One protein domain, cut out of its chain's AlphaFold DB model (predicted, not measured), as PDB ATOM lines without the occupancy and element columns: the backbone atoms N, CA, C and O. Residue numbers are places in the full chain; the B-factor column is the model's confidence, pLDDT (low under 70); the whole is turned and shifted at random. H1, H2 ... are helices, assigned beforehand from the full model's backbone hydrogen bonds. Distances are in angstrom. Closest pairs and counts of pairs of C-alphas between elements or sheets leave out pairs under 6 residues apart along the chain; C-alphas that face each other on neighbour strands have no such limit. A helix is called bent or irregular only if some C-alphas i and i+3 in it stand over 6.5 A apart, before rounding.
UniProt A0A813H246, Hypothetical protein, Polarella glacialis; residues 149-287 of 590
ATOM      1  N   GLY A 149     163.881 131.920 162.463       83.12
ATOM      2  CA  GLY A 149     162.773 132.273 163.349       83.12
ATOM      3  C   GLY A 149     161.602 131.289 163.293       83.12
ATOM      4  O   GLY A 149     161.790 130.073 163.377       83.12
ATOM      5  N   SER A 150     160.383 131.819 163.163       85.00
ATOM      6  CA  SER A 150     159.152 131.019 163.122       85.00
ATOM      7  C   SER A 150     159.114 130.055 161.933       85.00
ATOM      8  O   SER A 150     158.689 128.913 162.094       85.00
ATOM      9  N   ALA A 151     159.639 130.455 160.772       84.19
ATOM     10  CA  ALA A 151     159.637 129.626 159.567       84.19
ATOM     11  C   ALA A 151     160.479 128.347 159.731       84.19
ATOM     12  O   ALA A 151     160.086 127.276 159.268       84.19
ATOM     13  N   LEU A 152     161.607 128.432 160.450       85.06
ATOM     14  CA  LEU A 152     162.404 127.254 160.803       85.06
ATOM     15  C   LEU A 152     161.614 126.320 161.724       85.06
ATOM     16  O   LEU A 152     161.572 125.116 161.488       85.06
ATOM     17  N   THR A 153     160.955 126.868 162.750       87.56
ATOM     18  CA  THR A 153     160.164 126.052 163.683       87.56
ATOM     19  C   THR A 153     158.992 125.359 162.992       87.56
ATOM     20  O   THR A 153     158.776 124.172 163.222       87.56
ATOM     21  N   GLU A 154     158.289 126.047 162.089       89.75
ATOM     22  CA  GLU A 154     157.201 125.466 161.295       89.75
ATOM     23  C   GLU A 154     157.710 124.338 160.391       89.75
ATOM     24  O   GLU A 154     157.152 123.240 160.393       89.75
ATOM     25  N   SER A 155     158.815 124.573 159.676       86.44
ATOM     26  CA  SER A 155     159.433 123.573 158.800       86.44
ATOM     27  C   SER A 155     159.886 122.333 159.576       86.44
ATOM     28  O   SER A 155     159.585 121.206 159.178       86.44
ATOM     29  N   VAL A 156     160.533 122.514 160.733       89.06
ATOM     30  CA  VAL A 156     160.966 121.405 161.597       89.06
ATOM     31  C   VAL A 156     159.767 120.626 162.140       89.06
ATOM     32  O   VAL A 156     159.789 119.398 162.115       89.06
ATOM     33  N   VAL A 157     158.691 121.291 162.572       91.88
ATOM     34  CA  VAL A 157     157.470 120.609 163.041       91.88
ATOM     35  C   VAL A 157     156.848 119.766 161.924       91.88
ATOM     36  O   VAL A 157     156.502 118.602 162.148       91.88
ATOM     37  N   ILE A 158     156.749 120.300 160.704       90.50
ATOM     38  CA  ILE A 158     156.234 119.558 159.542       90.50
ATOM     39  C   ILE A 158     157.137 118.356 159.217       90.50
ATOM     40  O   ILE A 158     156.645 117.249 159.000       90.50
ATOM     41  N   GLN A 159     158.459 118.526 159.237       88.31
ATOM     42  CA  GLN A 159     159.401 117.440 158.944       88.31
ATOM     43  C   GLN A 159     159.389 116.350 160.026       88.31
ATOM     44  O   GLN A 159     159.381 115.163 159.704       88.31
ATOM     45  N   VAL A 160     159.326 116.723 161.307       91.69
ATOM     46  CA  VAL A 160     159.250 115.772 162.428       91.69
ATOM     47  C   VAL A 160     157.931 115.004 162.405       91.69
ATOM     48  O   VAL A 160     157.928 113.786 162.575       91.69
ATOM     49  N   THR A 161     156.807 115.675 162.146       91.69
ATOM     50  CA  THR A 161     155.510 114.992 162.009       91.69
ATOM     51  C   THR A 161     155.503 114.033 160.817       91.69
ATOM     52  O   THR A 161     155.064 112.891 160.964       91.69
ATOM     53  N   ALA A 162     156.073 114.427 159.674       89.56
ATOM     54  CA  ALA A 162     156.256 113.538 158.527       89.56
ATOM     55  C   ALA A 162     157.151 112.328 158.858       89.56
ATOM     56  O   ALA A 162     156.824 111.203 158.476       89.56
ATOM     57  N   LEU A 163     158.231 112.525 159.622       91.38
ATOM     58  CA  LEU A 163     159.130 111.456 160.065       91.38
ATOM     59  C   LEU A 163     158.422 110.458 160.993       91.38
ATOM     60  O   LEU A 163     158.570 109.249 160.824       91.38
ATOM     61  N   ILE A 164     157.611 110.946 161.937       92.75
ATOM     62  CA  ILE A 164     156.796 110.098 162.821       92.75
ATOM     63  C   ILE A 164     155.825 109.254 161.989       92.75
ATOM     64  O   ILE A 164     155.731 108.041 162.186       92.75
ATOM     65  N   MET A 165     155.138 109.865 161.021       89.75
ATOM     66  CA  MET A 165     154.231 109.142 160.126       89.75
ATOM     67  C   MET A 165     154.974 108.095 159.287       89.75
ATOM     68  O   MET A 165     154.501 106.964 159.160       89.75
ATOM     69  N   ALA A 166     156.159 108.423 158.770       89.44
ATOM     70  CA  ALA A 166     156.998 107.485 158.028       89.44
ATOM     71  C   ALA A 166     157.467 106.306 158.900       89.44
ATOM     72  O   ALA A 166     157.465 105.166 158.438       89.44
ATOM     73  N   LEU A 167     157.791 106.536 160.178       91.75
ATOM     74  CA  LEU A 167     158.137 105.477 161.133       91.75
ATOM     75  C   LEU A 167     156.958 104.535 161.409       91.75
ATOM     76  O   LEU A 167     157.133 103.317 161.434       91.75
ATOM     77  N   VAL A 168     155.742 105.071 161.560       91.38
ATOM     78  CA  VAL A 168     154.528 104.248 161.706       91.38
ATOM     79  C   VAL A 168     154.310 103.377 160.462       91.38
ATOM     80  O   VAL A 168     154.035 102.179 160.579       91.38
ATOM     81  N   LEU A 169     154.491 103.946 159.266       88.06
ATOM     82  CA  LEU A 169     154.405 103.207 158.003       88.06
ATOM     83  C   LEU A 169     155.514 102.152 157.865       88.06
ATOM     84  O   LEU A 169     155.249 101.050 157.373       88.06
ATOM     85  N   LEU A 170     156.727 102.434 158.347       90.31
ATOM     86  CA  LEU A 170     157.830 101.475 158.380       90.31
ATOM     87  C   LEU A 170     157.501 100.275 159.279       90.31
ATOM     88  O   LEU A 170     157.672  99.131 158.865       90.31
ATOM     89  N   CYS A 171     156.963 100.508 160.479       90.19
ATOM     90  CA  CYS A 171     156.533  99.429 161.372       90.19
ATOM     91  C   CYS A 171     155.450  98.551 160.724       90.19
ATOM     92  O   CYS A 171     155.528  97.322 160.774       90.19
ATOM     93  N   ASN A 172     154.465  99.170 160.065       87.00
ATOM     94  CA  ASN A 172     153.405  98.447 159.362       87.00
ATOM     95  C   ASN A 172     153.949  97.617 158.182       87.00
ATOM     96  O   ASN A 172     153.585  96.455 158.004       87.00
ATOM     97  N   THR A 173     154.859  98.180 157.383       85.94
ATOM     98  CA  THR A 173     155.482  97.456 156.262       85.94
ATOM     99  C   THR A 173     156.393  96.327 156.742       85.94
ATOM    100  O   THR A 173     156.327  95.228 156.193       85.94
ATOM    101  N   ALA A 174     157.167  96.531 157.811       84.75
ATOM    102  CA  ALA A 174     157.988  95.491 158.427       84.75
ATOM    103  C   ALA A 174     157.140  94.323 158.959       84.75
ATOM    104  O   ALA A 174     157.477  93.159 158.723       84.75
ATOM    105  N   TYR A 175     156.004  94.618 159.601       85.00
ATOM    106  CA  TYR A 175     155.038  93.600 160.019       85.00
ATOM    107  C   TYR A 175     154.516  92.783 158.827       85.00
ATOM    108  O   TYR A 175     154.485  91.552 158.886       85.00
ATOM    109  N   ASN A 176     154.186  93.445 157.713       79.81
ATOM    110  CA  ASN A 176     153.734  92.779 156.488       79.81
ATOM    111  C   ASN A 176     154.823  91.895 155.859       79.81
ATOM    112  O   ASN A 176     154.539  90.785 155.419       79.81
ATOM    113  N   VAL A 177     156.091  92.318 155.875       80.94
ATOM    114  CA  VAL A 177     157.212  91.472 155.420       80.94
ATOM    115  C   VAL A 177     157.359  90.229 156.303       80.94
ATOM    116  O   VAL A 177     157.572  89.125 155.796       80.94
ATOM    117  N   MET A 178     157.263  90.390 157.625       79.88
ATOM    118  CA  MET A 178     157.383  89.278 158.571       79.88
ATOM    119  C   MET A 178     156.233  88.275 158.427       79.88
ATOM    120  O   MET A 178     156.475  87.067 158.430       79.88
ATOM    121  N   SER A 179     155.001  88.754 158.241       73.81
ATOM    122  CA  SER A 179     153.832  87.887 158.056       73.81
ATOM    123  C   SER A 179     153.891  87.096 156.741       73.81
ATOM    124  O   SER A 179     153.561  85.907 156.727       73.81
ATOM    125  N   LEU A 180     154.416  87.697 155.667       71.06
ATOM    126  CA  LEU A 180     154.663  87.028 154.383       71.06
ATOM    127  C   LEU A 180     155.795  85.989 154.448       71.06
ATOM    128  O   LEU A 180     155.794  85.013 153.700       71.06
ATOM    129  N   LYS A 181     156.777  86.169 155.340       68.50
ATOM    130  CA  LYS A 181     157.817  85.154 155.587       68.50
ATOM    131  C   LYS A 181     157.294  83.960 156.389       68.50
ATOM    132  O   LYS A 181     157.819  82.865 156.208       68.50
ATOM    133  N   ALA A 182     156.296  84.173 157.248       67.62
ATOM    134  CA  ALA A 182     155.691  83.141 158.090       67.62
ATOM    135  C   ALA A 182     154.664  82.261 157.351       67.62
ATOM    136  O   ALA A 182     154.325  81.183 157.834       67.62
ATOM    137  N   THR A 183     154.165  82.700 156.193       61.81
ATOM    138  CA  THR A 183     153.279  81.904 155.334       61.81
ATOM    139  C   THR A 183     154.092  80.993 154.401       61.81
ATOM    140  O   THR A 183     155.135  81.378 153.876       61.81
ATOM    141  N   ASP A 184     153.626  79.752 154.241       49.75
ATOM    142  CA  ASP A 184     154.356  78.636 153.626       49.75
ATOM    143  C   ASP A 184     154.863  78.894 152.190       49.75
ATOM    144  O   ASP A 184     154.235  79.591 151.387       49.75
ATOM    145  N   ARG A 185     155.986  78.249 151.832       51.91
ATOM    146  CA  ARG A 185     156.721  78.419 150.553       51.91
ATOM    147  C   ARG A 185     155.883  78.234 149.276       51.91
ATOM    148  O   ARG A 185     156.261  78.777 148.243       51.91
ATOM    149  N   CYS A 186     154.761  77.513 149.331       44.66
ATOM    150  CA  CYS A 186     153.923  77.202 148.163       44.66
ATOM    151  C   CYS A 186     153.071  78.369 147.637       44.66
ATOM    152  O   CYS A 186     152.479  78.240 146.570       44.66
ATOM    153  N   ARG A 187     152.990  79.500 148.351       50.88
ATOM    154  CA  ARG A 187     152.139  80.640 147.968       50.88
ATOM    155  C   ARG A 187     152.908  81.961 147.853       50.88
ATOM    156  O   ARG A 187     152.391  83.025 148.175       50.88
ATOM    157  N   ARG A 188     154.173  81.912 147.433       53.50
ATOM    158  CA  ARG A 188     154.960  83.124 147.167       53.50
ATOM    159  C   ARG A 188     154.729  83.595 145.743       53.50
ATOM    160  O   ARG A 188     155.339  83.077 144.812       53.50
ATOM    161  N   ARG A 189     153.898  84.619 145.580       60.47
ATOM    162  CA  ARG A 189     153.874  85.380 144.337       60.47
ATOM    163  C   ARG A 189     155.024  86.384 144.341       60.47
ATOM    164  O   ARG A 189     155.153  87.200 145.253       60.47
ATOM    165  N   THR A 190     155.868  86.325 143.317       62.78
ATOM    166  CA  THR A 190     157.031  87.214 143.160       62.78
ATOM    167  C   THR A 190     156.633  88.692 143.110       62.78
ATOM    168  O   THR A 190     157.347  89.528 143.656       62.78
ATOM    169  N   SER A 191     155.466  89.023 142.541       67.62
ATOM    170  CA  SER A 191     154.977  90.407 142.438       67.62
ATOM    171  C   SER A 191     154.688  91.075 143.777       67.62
ATOM    172  O   SER A 191     154.859  92.285 143.904       67.62
ATOM    173  N   ASP A 192     154.243  90.304 144.761       71.56
ATOM    174  CA  ASP A 192     153.761  90.836 146.036       71.56
ATOM    175  C   ASP A 192     154.946  91.075 146.967       71.56
ATOM    176  O   ASP A 192     155.077  92.129 147.588       71.56
ATOM    177  N   PHE A 193     155.915  90.157 146.925       77.00
ATOM    178  CA  PHE A 193     157.215  90.360 147.550       77.00
ATOM    179  C   PHE A 193     157.942  91.591 146.990       77.00
ATOM    180  O   PHE A 193     158.486  92.376 147.766       77.00
ATOM    181  N   LEU A 194     157.934  91.788 145.666       80.25
ATOM    182  CA  LEU A 194     158.551  92.958 145.030       80.25
ATOM    183  C   LEU A 194     157.881  94.268 145.461       80.25
ATOM    184  O   LEU A 194     158.581  95.224 145.784       80.25
ATOM    185  N   LEU A 195     156.547  94.307 145.525       80.88
ATOM    186  CA  LEU A 195     155.805  95.503 145.931       80.88
ATOM    187  C   LEU A 195     156.077  95.881 147.393       80.88
ATOM    188  O   LEU A 195     156.354  97.041 147.687       80.88
ATOM    189  N   VAL A 196     156.035  94.907 148.306       83.31
ATOM    190  CA  VAL A 196     156.296  95.153 149.733       83.31
ATOM    191  C   VAL A 196     157.764  95.529 149.962       83.31
ATOM    192  O   VAL A 196     158.060  96.388 150.790       83.31
ATOM    193  N   SER A 197     158.688  94.941 149.196       82.75
ATOM    194  CA  SER A 197     160.106  95.315 149.242       82.75
ATOM    195  C   SER A 197     160.331  96.744 148.741       82.75
ATOM    196  O   SER A 197     161.093  97.489 149.351       82.75
ATOM    197  N   TRP A 198     159.637  97.156 147.675       87.44
ATOM    198  CA  TRP A 198     159.665  98.535 147.185       87.44
ATOM    199  C   TRP A 198     159.145  99.525 148.232       87.44
ATOM    200  O   TRP A 198     159.771 100.554 148.470       87.44
ATOM    201  N   ASP A 199     158.053  99.188 148.921       87.81
ATOM    202  CA  ASP A 199     157.512 100.028 149.993       87.81
ATOM    203  C   ASP A 199     158.482 100.159 151.172       87.81
ATOM    204  O   ASP A 199     158.600 101.234 151.758       87.81
ATOM    205  N   LEU A 200     159.196  99.086 151.516       89.62
ATOM    206  CA  LEU A 200     160.230  99.123 152.549       89.62
ATOM    207  C   LEU A 200     161.367 100.075 152.154       89.62
ATOM    208  O   LEU A 200     161.747 100.932 152.950       89.62
ATOM    209  N   VAL A 201     161.877  99.953 150.924       91.50
ATOM    210  CA  VAL A 201     162.945 100.822 150.403       91.50
ATOM    211  C   VAL A 201     162.498 102.282 150.385       91.50
ATOM    212  O   VAL A 201     163.224 103.141 150.880       91.50
ATOM    213  N   LEU A 202     161.291 102.566 149.889       91.62
ATOM    214  CA  LEU A 202     160.739 103.918 149.850       91.62
ATOM    215  C   LEU A 202     160.666 104.540 151.255       91.62
ATOM    216  O   LEU A 202     161.137 105.657 151.452       91.62
ATOM    217  N   ASN A 203     160.115 103.819 152.238       91.31
ATOM    218  CA  ASN A 203     160.003 104.327 153.610       91.31
ATOM    219  C   ASN A 203     161.381 104.567 154.246       91.31
ATOM    220  O   ASN A 203     161.574 105.584 154.908       91.31
ATOM    221  N   LEU A 204     162.352 103.675 154.017       92.69
ATOM    222  CA  LEU A 204     163.723 103.858 154.503       92.69
ATOM    223  C   LEU A 204     164.392 105.089 153.881       92.69
ATOM    224  O   LEU A 204     165.024 105.856 154.603       92.69
ATOM    225  N   LEU A 205     164.221 105.308 152.574       93.44
ATOM    226  CA  LEU A 205     164.760 106.482 151.885       93.44
ATOM    227  C   LEU A 205     164.133 107.782 152.395       93.44
ATOM    228  O   LEU A 205     164.857 108.743 152.631       93.44
ATOM    229  N   VAL A 206     162.815 107.811 152.620       92.44
ATOM    230  CA  VAL A 206     162.120 108.986 153.174       92.44
ATOM    231  C   VAL A 206     162.611 109.303 154.588       92.44
ATOM    232  O   VAL A 206     162.857 110.466 154.896       92.44
ATOM    233  N   ILE A 207     162.801 108.289 155.437       93.19
ATOM    234  CA  ILE A 207     163.314 108.468 156.805       93.19
ATOM    235  C   ILE A 207     164.762 108.964 156.786       93.19
ATOM    236  O   ILE A 207     165.085 109.933 157.472       93.19
ATOM    237  N   ALA A 208     165.629 108.326 155.994       93.38
ATOM    238  CA  ALA A 208     167.036 108.705 155.887       93.38
ATOM    239  C   ALA A 208     167.187 110.136 155.354       93.38
ATOM    240  O   ALA A 208     167.891 110.947 155.954       93.38
ATOM    241  N   HIS A 209     166.471 110.464 154.275       92.56
ATOM    242  CA  HIS A 209     166.477 111.802 153.691       92.56
ATOM    243  C   HIS A 209     165.909 112.851 154.644       92.56
ATOM    244  O   HIS A 209     166.518 113.898 154.828       92.56
ATOM    245  N   GLY A 210     164.786 112.556 155.305       91.12
ATOM    246  CA  GLY A 210     164.186 113.449 156.295       91.12
ATOM    247  C   GLY A 210     165.144 113.765 157.444       91.12
ATOM    248  O   GLY A 210     165.275 114.925 157.825       91.12
ATOM    249  N   PHE A 211     165.874 112.767 157.953       92.25
ATOM    250  CA  PHE A 211     166.873 112.979 159.000       92.25
ATOM    251  C   PHE A 211     168.055 113.834 158.521       92.25
ATOM    252  O   PHE A 211     168.424 114.795 159.198       92.25
ATOM    253  N   ILE A 212     168.615 113.527 157.345       91.12
ATOM    254  CA  ILE A 212     169.713 114.303 156.744       91.12
ATOM    255  C   ILE A 212     169.279 115.755 156.523       91.12
ATOM    256  O   ILE A 212     170.020 116.672 156.860       91.12
ATOM    257  N   HIS A 213     168.068 115.972 156.010       89.50
ATOM    258  CA  HIS A 213     167.535 117.301 155.731       89.50
ATOM    259  C   HIS A 213     167.281 118.112 157.011       89.50
ATOM    260  O   HIS A 213     167.604 119.296 157.054       89.50
ATOM    261  N   ILE A 214     166.763 117.485 158.077       89.75
ATOM    262  CA  ILE A 214     166.611 118.143 159.384       89.75
ATOM    263  C   ILE A 214     167.982 118.591 159.908       89.75
ATOM    264  O   ILE A 214     168.135 119.756 160.268       89.75
ATOM    265  N   MET A 215     168.981 117.701 159.910       88.94
ATOM    266  CA  MET A 215     170.336 118.036 160.373       88.94
ATOM    267  C   MET A 215     170.970 119.140 159.521       88.94
ATOM    268  O   MET A 215     171.513 120.102 160.060       88.94
ATOM    269  N   ALA A 216     170.815 119.063 158.197       86.25
ATOM    270  CA  ALA A 216     171.292 120.088 157.279       86.25
ATOM    271  C   ALA A 216     170.646 121.458 157.547       86.25
ATOM    272  O   ALA A 216     171.352 122.459 157.528       86.25
ATOM    273  N   ASN A 217     169.345 121.515 157.858       85.56
ATOM    274  CA  ASN A 217     168.654 122.773 158.171       85.56
ATOM    275  C   ASN A 217     169.168 123.430 159.456       85.56
ATOM    276  O   ASN A 217     169.265 124.655 159.511       85.56
ATOM    277  N   PHE A 218     169.514 122.640 160.479       85.94
ATOM    278  CA  PHE A 218     170.100 123.174 161.711       85.94
ATOM    279  C   PHE A 218     171.506 123.744 161.482       85.94
ATOM    280  O   PHE A 218     171.838 124.790 162.034       85.94
ATOM    281  N   GLU A 219     172.309 123.104 160.630       85.94
ATOM    282  CA  GLU A 219     173.675 123.545 160.317       85.94
ATOM    283  C   GLU A 219     173.743 124.621 159.218       85.94
ATOM    284  O   GLU A 219     174.767 125.291 159.072       85.94
ATOM    285  N   ALA A 220     172.677 124.805 158.431       83.44
ATOM    286  CA  ALA A 220     172.672 125.662 157.242       83.44
ATOM    287  C   ALA A 220     173.077 127.108 157.550       83.44
ATOM    288  O   ALA A 220     173.866 127.703 156.815       83.44
ATOM    289  N   LYS A 221     172.577 127.663 158.660       80.50
ATOM    290  CA  LYS A 221     172.885 129.039 159.071       80.50
ATOM    291  C   LYS A 221     174.363 129.216 159.418       80.50
ATOM    292  O   LYS A 221     174.991 130.163 158.956       80.50
ATOM    293  N   GLU A 222     174.915 128.317 160.226       84.31
ATOM    294  CA  GLU A 222     176.317 128.384 160.654       84.31
ATOM    295  C   GLU A 222     177.266 128.199 159.464       84.31
ATOM    296  O   GLU A 222     178.227 128.954 159.297       84.31
ATOM    297  N   LYS A 223     176.947 127.260 158.567       83.12
ATOM    298  CA  LYS A 223     177.682 127.055 157.310       83.12
ATOM    299  C   LYS A 223     177.637 128.288 156.407       83.12
ATOM    300  O   LYS A 223     178.666 128.698 155.881       83.12
ATOM    301  N   MET A 224     176.474 128.919 156.259       82.12
ATOM    302  CA  MET A 224     176.340 130.125 155.442       82.12
ATOM    303  C   MET A 224     177.098 131.317 156.042       82.12
ATOM    304  O   MET A 224     177.829 131.996 155.323       82.12
ATOM    305  N   LEU A 225     176.964 131.561 157.351       81.31
ATOM    306  CA  LEU A 225     177.666 132.652 158.035       81.31
ATOM    307  C   LEU A 225     179.182 132.458 158.005       81.31
ATOM    308  O   LEU A 225     179.906 133.414 157.744       81.31
ATOM    309  N   SER A 226     179.667 131.234 158.220       85.38
ATOM    310  CA  SER A 226     181.102 130.936 158.157       85.38
ATOM    311  C   SER A 226     181.671 131.098 156.746       85.38
ATOM    312  O   SER A 226     182.777 131.613 156.603       85.38
ATOM    313  N   LEU A 227     180.929 130.732 155.695       82.19
ATOM    314  CA  LEU A 227     181.319 131.005 154.306       82.19
ATOM    315  C   LEU A 227     181.355 132.509 154.010       82.19
ATOM    316  O   LEU A 227     182.360 133.011 153.512       82.19
ATOM    317  N   ALA A 228     180.302 133.245 154.377       82.12
ATOM    318  CA  ALA A 228     180.248 134.694 154.180       82.12
ATOM    319  C   ALA A 228     181.377 135.418 154.937       82.12
ATOM    320  O   ALA A 228     182.007 136.331 154.404       82.12
ATOM    321  N   GLN A 229     181.675 134.980 156.163       83.81
ATOM    322  CA  GLN A 229     182.752 135.533 156.976       83.81
ATOM    323  C   GLN A 229     184.136 135.218 156.395       83.81
ATOM    324  O   GLN A 229     184.984 136.106 156.384       83.81
ATOM    325  N   ARG A 230     184.376 133.998 155.890       84.38
ATOM    326  CA  ARG A 230     185.640 133.632 155.223       84.38
ATOM    327  C   ARG A 230     185.905 134.496 153.992       84.38
ATOM    328  O   ARG A 230     186.979 135.082 153.872       84.38
ATOM    329  N   LEU A 231     184.885 134.683 153.158       80.50
ATOM    330  CA  LEU A 231     184.974 135.520 151.963       80.50
ATOM    331  C   LEU A 231     185.214 136.995 152.308       80.50
ATOM    332  O   LEU A 231     186.073 137.634 151.704       80.50
ATOM    333  N   SER A 232     184.523 137.525 153.323       82.12
ATOM    334  CA  SER A 232     184.740 138.898 153.794       82.12
ATOM    335  C   SER A 232     186.113 139.102 154.445       82.12
ATOM    336  O   SER A 232     186.666 140.193 154.348       82.12
ATOM    337  N   ASN A 233     186.657 138.084 155.117       82.06
ATOM    338  CA  ASN A 233     187.924 138.157 155.850       82.06
ATOM    339  C   ASN A 233     189.124 137.669 155.029       82.06
ATOM    340  O   ASN A 233     190.179 137.380 155.597       82.06
ATOM    341  N   THR A 234     188.992 137.576 153.703       82.94
ATOM    342  CA  THR A 234     190.149 137.308 152.845       82.94
ATOM    343  C   THR A 234     191.172 138.435 153.061       82.94
ATOM    344  O   THR A 234     190.821 139.606 152.900       82.94
ATOM    345  N   PRO A 235     192.424 138.134 153.460       81.19
ATOM    346  CA  PRO A 235     193.373 139.144 153.918       81.19
ATOM    347  C   PRO A 235     194.017 139.878 152.732       81.19
ATOM    348  O   PRO A 235     195.204 139.727 152.442       81.19
ATOM    349  N   TRP A 236     193.229 140.686 152.021       81.56
ATOM    350  CA  TRP A 236     193.690 141.455 150.865       81.56
ATOM    351  C   TRP A 236     194.827 142.415 151.231       81.56
ATOM    352  O   TRP A 236     195.786 142.544 150.469       81.56
ATOM    353  N   GLU A 237     194.784 142.988 152.436       78.56
ATOM    354  CA  GLU A 237     195.744 143.983 152.932       78.56
ATOM    355  C   GLU A 237     197.013 143.391 153.573       78.56
ATOM    356  O   GLU A 237     197.998 144.111 153.740       78.56
ATOM    357  N   SER A 238     197.039 142.098 153.929       76.69
ATOM    358  CA  SER A 238     198.189 141.527 154.651       76.69
ATOM    359  C   SER A 238     199.445 141.494 153.778       76.69
ATOM    360  O   SER A 238     199.394 141.108 152.616       76.69
ATOM    361  N   GLN A 239     200.606 141.875 154.303       77.12
ATOM    362  CA  GLN A 239     201.855 141.824 153.524       77.12
ATOM    363  C   GLN A 239     202.544 140.453 153.590       77.12
ATOM    364  O   GLN A 239     203.427 140.170 152.788       77.12
ATOM    365  N   ASP A 240     202.105 139.588 154.505       81.94
ATOM    366  CA  ASP A 240     202.748 138.303 154.798       81.94
ATOM    367  C   ASP A 240     202.492 137.230 153.727       81.94
ATOM    368  O   ASP A 240     203.244 136.264 153.614       81.94
ATOM    369  N   LEU A 241     201.418 137.385 152.944       81.62
ATOM    370  CA  LEU A 241     200.991 136.424 151.928       81.62
ATOM    371  C   LEU A 241     201.182 136.988 150.523       81.62
ATOM    372  O   LEU A 241     200.833 138.136 150.235       81.62
ATOM    373  N   SER A 242     201.663 136.140 149.613       82.12
ATOM    374  CA  SER A 242     201.749 136.488 148.193       82.12
ATOM    375  C   SER A 242     200.354 136.683 147.579       82.12
ATOM    376  O   SER A 242     199.375 136.063 147.999       82.12
ATOM    377  N   LEU A 243     200.256 137.517 146.537       76.06
ATOM    378  CA  LEU A 243     198.992 137.762 145.828       76.06
ATOM    379  C   LEU A 243     198.372 136.468 145.282       76.06
ATOM    380  O   LEU A 243     197.155 136.313 145.329       76.06
ATOM    381  N   LEU A 244     199.199 135.533 144.800       76.19
ATOM    382  CA  LEU A 244     198.749 134.231 144.302       76.19
ATOM    383  C   LEU A 244     198.059 133.413 145.400       76.19
ATOM    384  O   LEU A 244     196.955 132.921 145.179       76.19
ATOM    385  N   GLN A 245     198.654 133.343 146.595       80.00
ATOM    386  CA  GLN A 245     198.074 132.634 147.741       80.00
ATOM    387  C   GLN A 245     196.752 133.260 148.196       80.00
ATOM    388  O   GLN A 245     195.798 132.544 148.478       80.00
ATOM    389  N   LYS A 246     196.657 134.595 148.226       81.50
ATOM    390  CA  LYS A 246     195.403 135.284 148.576       81.50
ATOM    391  C   LYS A 246     194.284 134.974 147.586       81.50
ATOM    392  O   LYS A 246     193.155 134.716 147.991       81.50
ATOM    393  N   THR A 247     194.601 134.977 146.290       78.69
ATOM    394  CA  THR A 247     193.612 134.636 145.263       78.69
ATOM    395  C   THR A 247     193.211 133.172 145.289       78.69
ATOM    396  O   THR A 247     192.048 132.873 145.054       78.69
ATOM    397  N   ASP A 248     194.136 132.274 145.625       79.69
ATOM    398  CA  ASP A 248     193.840 130.852 145.780       79.69
ATOM    399  C   ASP A 248     192.847 130.594 146.926       79.69
ATOM    400  O   ASP A 248     191.856 129.886 146.742       79.69
ATOM    401  N   ILE A 249     193.044 131.254 148.076       81.69
ATOM    402  CA  ILE A 249     192.111 131.200 149.215       81.69
ATOM    403  C   ILE A 249     190.711 131.655 148.779       81.69
ATOM    404  O   ILE A 249     189.739 130.924 148.959       81.69
ATOM    405  N   PHE A 250     190.619 132.820 148.131       82.44
ATOM    406  CA  PHE A 250     189.346 133.378 147.672       82.44
ATOM    407  C   PHE A 250     188.602 132.447 146.702       82.44
ATOM    408  O   PHE A 250     187.418 132.166 146.883       82.44
ATOM    409  N   TYR A 251     189.289 131.936 145.676       79.56
ATOM    410  CA  TYR A 251     188.670 131.048 144.689       79.56
ATOM    411  C   TYR A 251     188.303 129.680 145.268       79.56
ATOM    412  O   TYR A 251     187.306 129.085 144.851       79.56
ATOM    413  N   THR A 252     189.060 129.194 146.249       81.94
ATOM    414  CA  THR A 252     188.724 127.969 146.980       81.94
ATOM    415  C   THR A 252     187.426 128.137 147.767       81.94
ATOM    416  O   THR A 252     186.541 127.287 147.652       81.94
ATOM    417  N   ASP A 253     187.260 129.255 148.480       82.38
ATOM    418  CA  ASP A 253     186.041 129.543 149.244       82.38
ATOM    419  C   ASP A 253     184.810 129.723 148.332       82.38
ATOM    420  O   ASP A 253     183.727 129.216 148.638       82.38
ATOM    421  N   ILE A 254     184.955 130.373 147.166       81.06
ATOM    422  CA  ILE A 254     183.863 130.449 146.174       81.06
ATOM    423  C   ILE A 254     183.527 129.063 145.613       81.06
ATOM    424  O   ILE A 254     182.349 128.736 145.446       81.06
ATOM    425  N   GLY A 255     184.536 128.235 145.329       80.25
ATOM    426  CA  GLY A 255     184.328 126.861 144.875       80.25
ATOM    427  C   GLY A 255     183.546 126.026 145.893       80.25
ATOM    428  O   GLY A 255     182.617 125.310 145.520       80.25
ATOM    429  N   GLU A 256     183.858 126.168 147.185       82.06
ATOM    430  CA  GLU A 256     183.103 125.528 148.269       82.06
ATOM    431  C   GLU A 256     181.652 126.032 148.320       82.06
ATOM    432  O   GLU A 256     180.721 125.237 148.466       82.06
ATOM    433  N   PHE A 257     181.427 127.332 148.126       82.19
ATOM    434  CA  PHE A 257     180.079 127.892 148.063       82.19
ATOM    435  C   PHE A 257     179.262 127.338 146.880       82.19
ATOM    436  O   PHE A 257     178.121 126.901 147.062       82.19
ATOM    437  N   GLN A 258     179.850 127.273 145.681       81.56
ATOM    438  CA  GLN A 258     179.218 126.657 144.507       81.56
ATOM    439  C   GLN A 258     178.887 125.176 144.742       81.56
ATOM    440  O   GLN A 258     177.832 124.700 144.313       81.56
ATOM    441  N   LEU A 259     179.755 124.443 145.445       82.56
ATOM    442  CA  LEU A 259     179.490 123.058 145.827       82.56
ATOM    443  C   LEU A 259     178.257 122.946 146.723       82.56
ATOM    444  O   LEU A 259     177.405 122.096 146.467       82.56
ATOM    445  N   GLN A 260     178.138 123.807 147.737       83.69
ATOM    446  CA  GLN A 260     176.980 123.808 148.636       83.69
ATOM    447  C   GLN A 260     175.680 124.082 147.876       83.69
ATOM    448  O   GLN A 260     174.707 123.354 148.062       83.69
ATOM    449  N   ILE A 261     175.677 125.053 146.955       83.75
ATOM    450  CA  ILE A 261     174.512 125.325 146.100       83.75
ATOM    451  C   ILE A 261     174.137 124.089 145.273       83.75
ATOM    452  O   ILE A 261     172.961 123.731 145.190       83.75
ATOM    453  N   ARG A 262     175.118 123.411 144.663       85.19
ATOM    454  CA  ARG A 262     174.864 122.210 143.849       85.19
ATOM    455  C   ARG A 262     174.313 121.059 144.683       85.19
ATOM    456  O   ARG A 262     173.370 120.402 144.245       85.19
ATOM    457  N   LEU A 263     174.872 120.817 145.868       85.38
ATOM    458  CA  LEU A 263     174.392 119.780 146.786       85.38
ATOM    459  C   LEU A 263     172.959 120.066 147.251       85.38
ATOM    460  O   LEU A 263     172.123 119.164 147.260       85.38
ATOM    461  N   ASP A 264     172.652 121.321 147.564       85.62
ATOM    462  CA  ASP A 264     171.311 121.769 147.937       85.62
ATOM    463  C   ASP A 264     170.313 121.634 146.766       85.62
ATOM    464  O   ASP A 264     169.220 121.084 146.918       85.62
ATOM    465  N   ALA A 265     170.714 122.004 145.545       86.69
ATOM    466  CA  ALA A 265     169.912 121.791 144.339       86.69
ATOM    467  C   ALA A 265     169.633 120.299 144.071       86.69
ATOM    468  O   ALA A 265     168.492 119.922 143.792       86.69
ATOM    469  N   GLN A 266     170.643 119.435 144.204       88.56
ATOM    470  CA  GLN A 266     170.479 117.984 144.073       88.56
ATOM    471  C   GLN A 266     169.565 117.414 145.163       88.56
ATOM    472  O   GLN A 266     168.693 116.595 144.865       88.56
ATOM    473  N   SER A 267     169.706 117.885 146.404       88.69
ATOM    474  CA  SER A 267     168.835 117.518 147.524       88.69
ATOM    475  C   SER A 267     167.372 117.893 147.253       88.69
ATOM    476  O   SER A 267     166.471 117.075 147.467       88.69
ATOM    477  N   ARG A 268     167.108 119.082 146.690       88.69
ATOM    478  CA  ARG A 268     165.755 119.492 146.270       88.69
ATOM    479  C   ARG A 268     165.174 118.579 145.195       88.69
ATOM    480  O   ARG A 268     164.031 118.143 145.323       88.69
ATOM    481  N   VAL A 269     165.950 118.258 144.158       91.44
ATOM    482  CA  VAL A 269     165.512 117.336 143.093       91.44
ATOM    483  C   VAL A 269     165.214 115.953 143.669       91.44
ATOM    484  O   VAL A 269     164.179 115.363 143.361       91.44
ATOM    485  N   PHE A 270     166.066 115.447 144.558       91.81
ATOM    486  CA  PHE A 270     165.843 114.164 145.218       91.81
ATOM    487  C   PHE A 270     164.579 114.174 146.092       91.81
ATOM    488  O   PHE A 270     163.762 113.254 146.015       91.81
ATOM    489  N   THR A 271     164.351 115.255 146.844       90.81
ATOM    490  CA  THR A 271     163.124 115.471 147.631       90.81
ATOM    491  C   THR A 271     161.881 115.454 146.744       90.81
ATOM    492  O   THR A 271     160.877 114.829 147.093       90.81
ATOM    493  N   LEU A 272     161.943 116.104 145.578       93.31
ATOM    494  CA  LEU A 272     160.857 116.121 144.603       93.31
ATOM    495  C   LEU A 272     160.551 114.706 144.093       93.31
ATOM    496  O   LEU A 272     159.393 114.290 144.101       93.31
ATOM    497  N   VAL A 273     161.577 113.947 143.699       93.56
ATOM    498  CA  VAL A 273     161.425 112.564 143.212       93.56
ATOM    499  C   VAL A 273     160.820 111.659 144.287       93.56
ATOM    500  O   VAL A 273     159.876 110.918 144.004       93.56
ATOM    501  N   LEU A 274     161.303 111.745 145.531       91.69
ATOM    502  CA  LEU A 274     160.733 110.994 146.652       91.69
ATOM    503  C   LEU A 274     159.273 111.379 146.911       91.69
ATOM    504  O   LEU A 274     158.430 110.499 147.086       91.69
ATOM    505  N   SER A 275     158.954 112.673 146.881       90.62
ATOM    506  CA  SER A 275     157.587 113.171 147.079       90.62
ATOM    507  C   SER A 275     156.638 112.651 145.999       90.62
ATOM    508  O   SER A 275     155.540 112.193 146.314       90.62
ATOM    509  N   TRP A 276     157.075 112.626 144.736       93.31
ATOM    510  CA  TRP A 276     156.323 112.008 143.640       93.31
ATOM    511  C   TRP A 276     156.119 110.509 143.844       93.31
ATOM    512  O   TRP A 276     155.013 110.008 143.645       93.31
ATOM    513  N   ALA A 277     157.148 109.782 144.280       91.00
ATOM    514  CA  ALA A 277     157.035 108.352 144.542       91.00
ATOM    515  C   ALA A 277     156.043 108.051 145.686       91.00
ATOM    516  O   ALA A 277     155.220 107.136 145.570       91.00
ATOM    517  N   VAL A 278     156.050 108.860 146.752       88.44
ATOM    518  CA  VAL A 278     155.067 108.783 147.846       88.44
ATOM    519  C   VAL A 278     153.662 109.145 147.358       88.44
ATOM    520  O   VAL A 278     152.706 108.446 147.696       88.44
ATOM    521  N   LEU A 279     153.514 110.173 146.519       90.00
ATOM    522  CA  LEU A 279     152.226 110.562 145.938       90.00
ATOM    523  C   LEU A 279     151.640 109.455 145.051       90.00
ATOM    524  O   LEU A 279     150.474 109.092 145.196       90.00
ATOM    525  N   LEU A 280     152.447 108.862 144.171       86.31
ATOM    526  CA  LEU A 280     152.027 107.720 143.355       86.31
ATOM    527  C   LEU A 280     151.625 106.534 144.233       86.31
ATOM    528  O   LEU A 280     150.631 105.859 143.957       86.31
ATOM    529  N   ARG A 281     152.348 106.303 145.335       84.31
ATOM    530  CA  ARG A 281     151.978 105.276 146.308       84.31
ATOM    531  C   ARG A 281     150.647 105.586 146.994       84.31
ATOM    532  O   ARG A 281     149.843 104.670 147.168       84.31
ATOM    533  N   LEU A 282     150.388 106.845 147.341       82.12
ATOM    534  CA  LEU A 282     149.108 107.289 147.890       82.12
ATOM    535  C   LEU A 282     147.971 107.020 146.897       82.12
ATOM    536  O   LEU A 282     146.973 106.411 147.276       82.12
ATOM    537  N   ILE A 283     148.153 107.370 145.619       82.12
ATOM    538  CA  ILE A 283     147.184 107.077 144.553       82.12
ATOM    539  C   ILE A 283     146.926 105.568 144.467       82.12
ATOM    540  O   ILE A 283     145.774 105.144 144.432       82.12
ATOM    541  N   GLN A 284     147.960 104.727 144.535       78.12
ATOM    542  CA  GLN A 284     147.771 103.273 144.562       78.12
ATOM    543  C   GLN A 284     147.025 102.779 145.810       78.12
ATOM    544  O   GLN A 284     146.334 101.771 145.732       78.12
ATOM    545  N   LEU A 285     147.169 103.432 146.966       74.56
ATOM    546  CA  LEU A 285     146.428 103.071 148.182       74.56
ATOM    547  C   LEU A 285     144.941 103.439 148.081       74.56
ATOM    548  O   LEU A 285     144.110 102.766 148.688       74.56
ATOM    549  N   THR A 286     144.576 104.426 147.252       70.69
ATOM    550  CA  THR A 286     143.162 104.737 146.979       70.69
ATOM    551  C   THR A 286     142.415 103.609 146.257       70.69
ATOM    552  O   THR A 286     141.185 103.627 146.211       70.69
ATOM    553  N   SER A 287     143.113 102.569 145.771       67.88
ATOM    554  CA  SER A 287     142.483 101.367 145.212       67.88
ATOM    555  C   SER A 287     141.745 100.508 146.252       67.88
ATOM    556  O   SER A 287     141.159  99.491 145.886       67.88
TER     557      SER A 287
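AT A GLANCE: This is residues 149 to 287 of the 590 residues of the protein "Hypothetical protein" of Polarella glacialis (UniProt A0A813H246). Three long helices run back and forth as a rod-like zigzag: H1 and the first arm of bent H2 form a hairpin, and H3 folds back along the second arm and crosses the first. The printed part has 139 residues with three named helices, H1, H2, H3, and no named strand: all helix. It is extended, radius of gyration of the C-alphas 23.1 A, spanning 80 by 34 by 24 A.

IN THESE COORDINATES: H1, residues 149 to 182, 49.9 A, begins at C-alpha 149 (162.773, 132.273, 163.349). H2, residues 190 to 232, assigned as one helix by its hydrogen bonds, is bent: C-alphas 218 and 221 are 7.0 A apart. Its arms, H2a, residues 190 to 218, 42.5 A, and H2b, residues 221 to 232, 16.3 A, stand at a steep tilt of 52 degrees. H3, residues 243 to 287, 67.2 A, ends at C-alpha 287 (142.483, 101.367, 145.212).

HOW THE PARTS SIT: H1 and H2a, a hairpin, touch at a shallow tilt of 24 degrees, opposite ways; closest C-alphas Leu 170 and Asn 203, 6.0 A. Residues 202 to 209 of H2a touch H3 at a steep 40 degrees, closest C-alphas Val 206 and Leu 274, 7.0 A. H2b and H3, a hairpin, touch at a shallow 25 degrees, closest C-alphas Leu 231 and Phe 250, 6.5 A. H1 and H3 are apart. Every O i to N i+4 pair is within hydrogen-bond range in H1, H2a and H2b; in H3, 40 of 41.

THE WHOLE: The printed part has no cut, and both links are short. Residues 181 to 191 and 287 have pLDDT under 70.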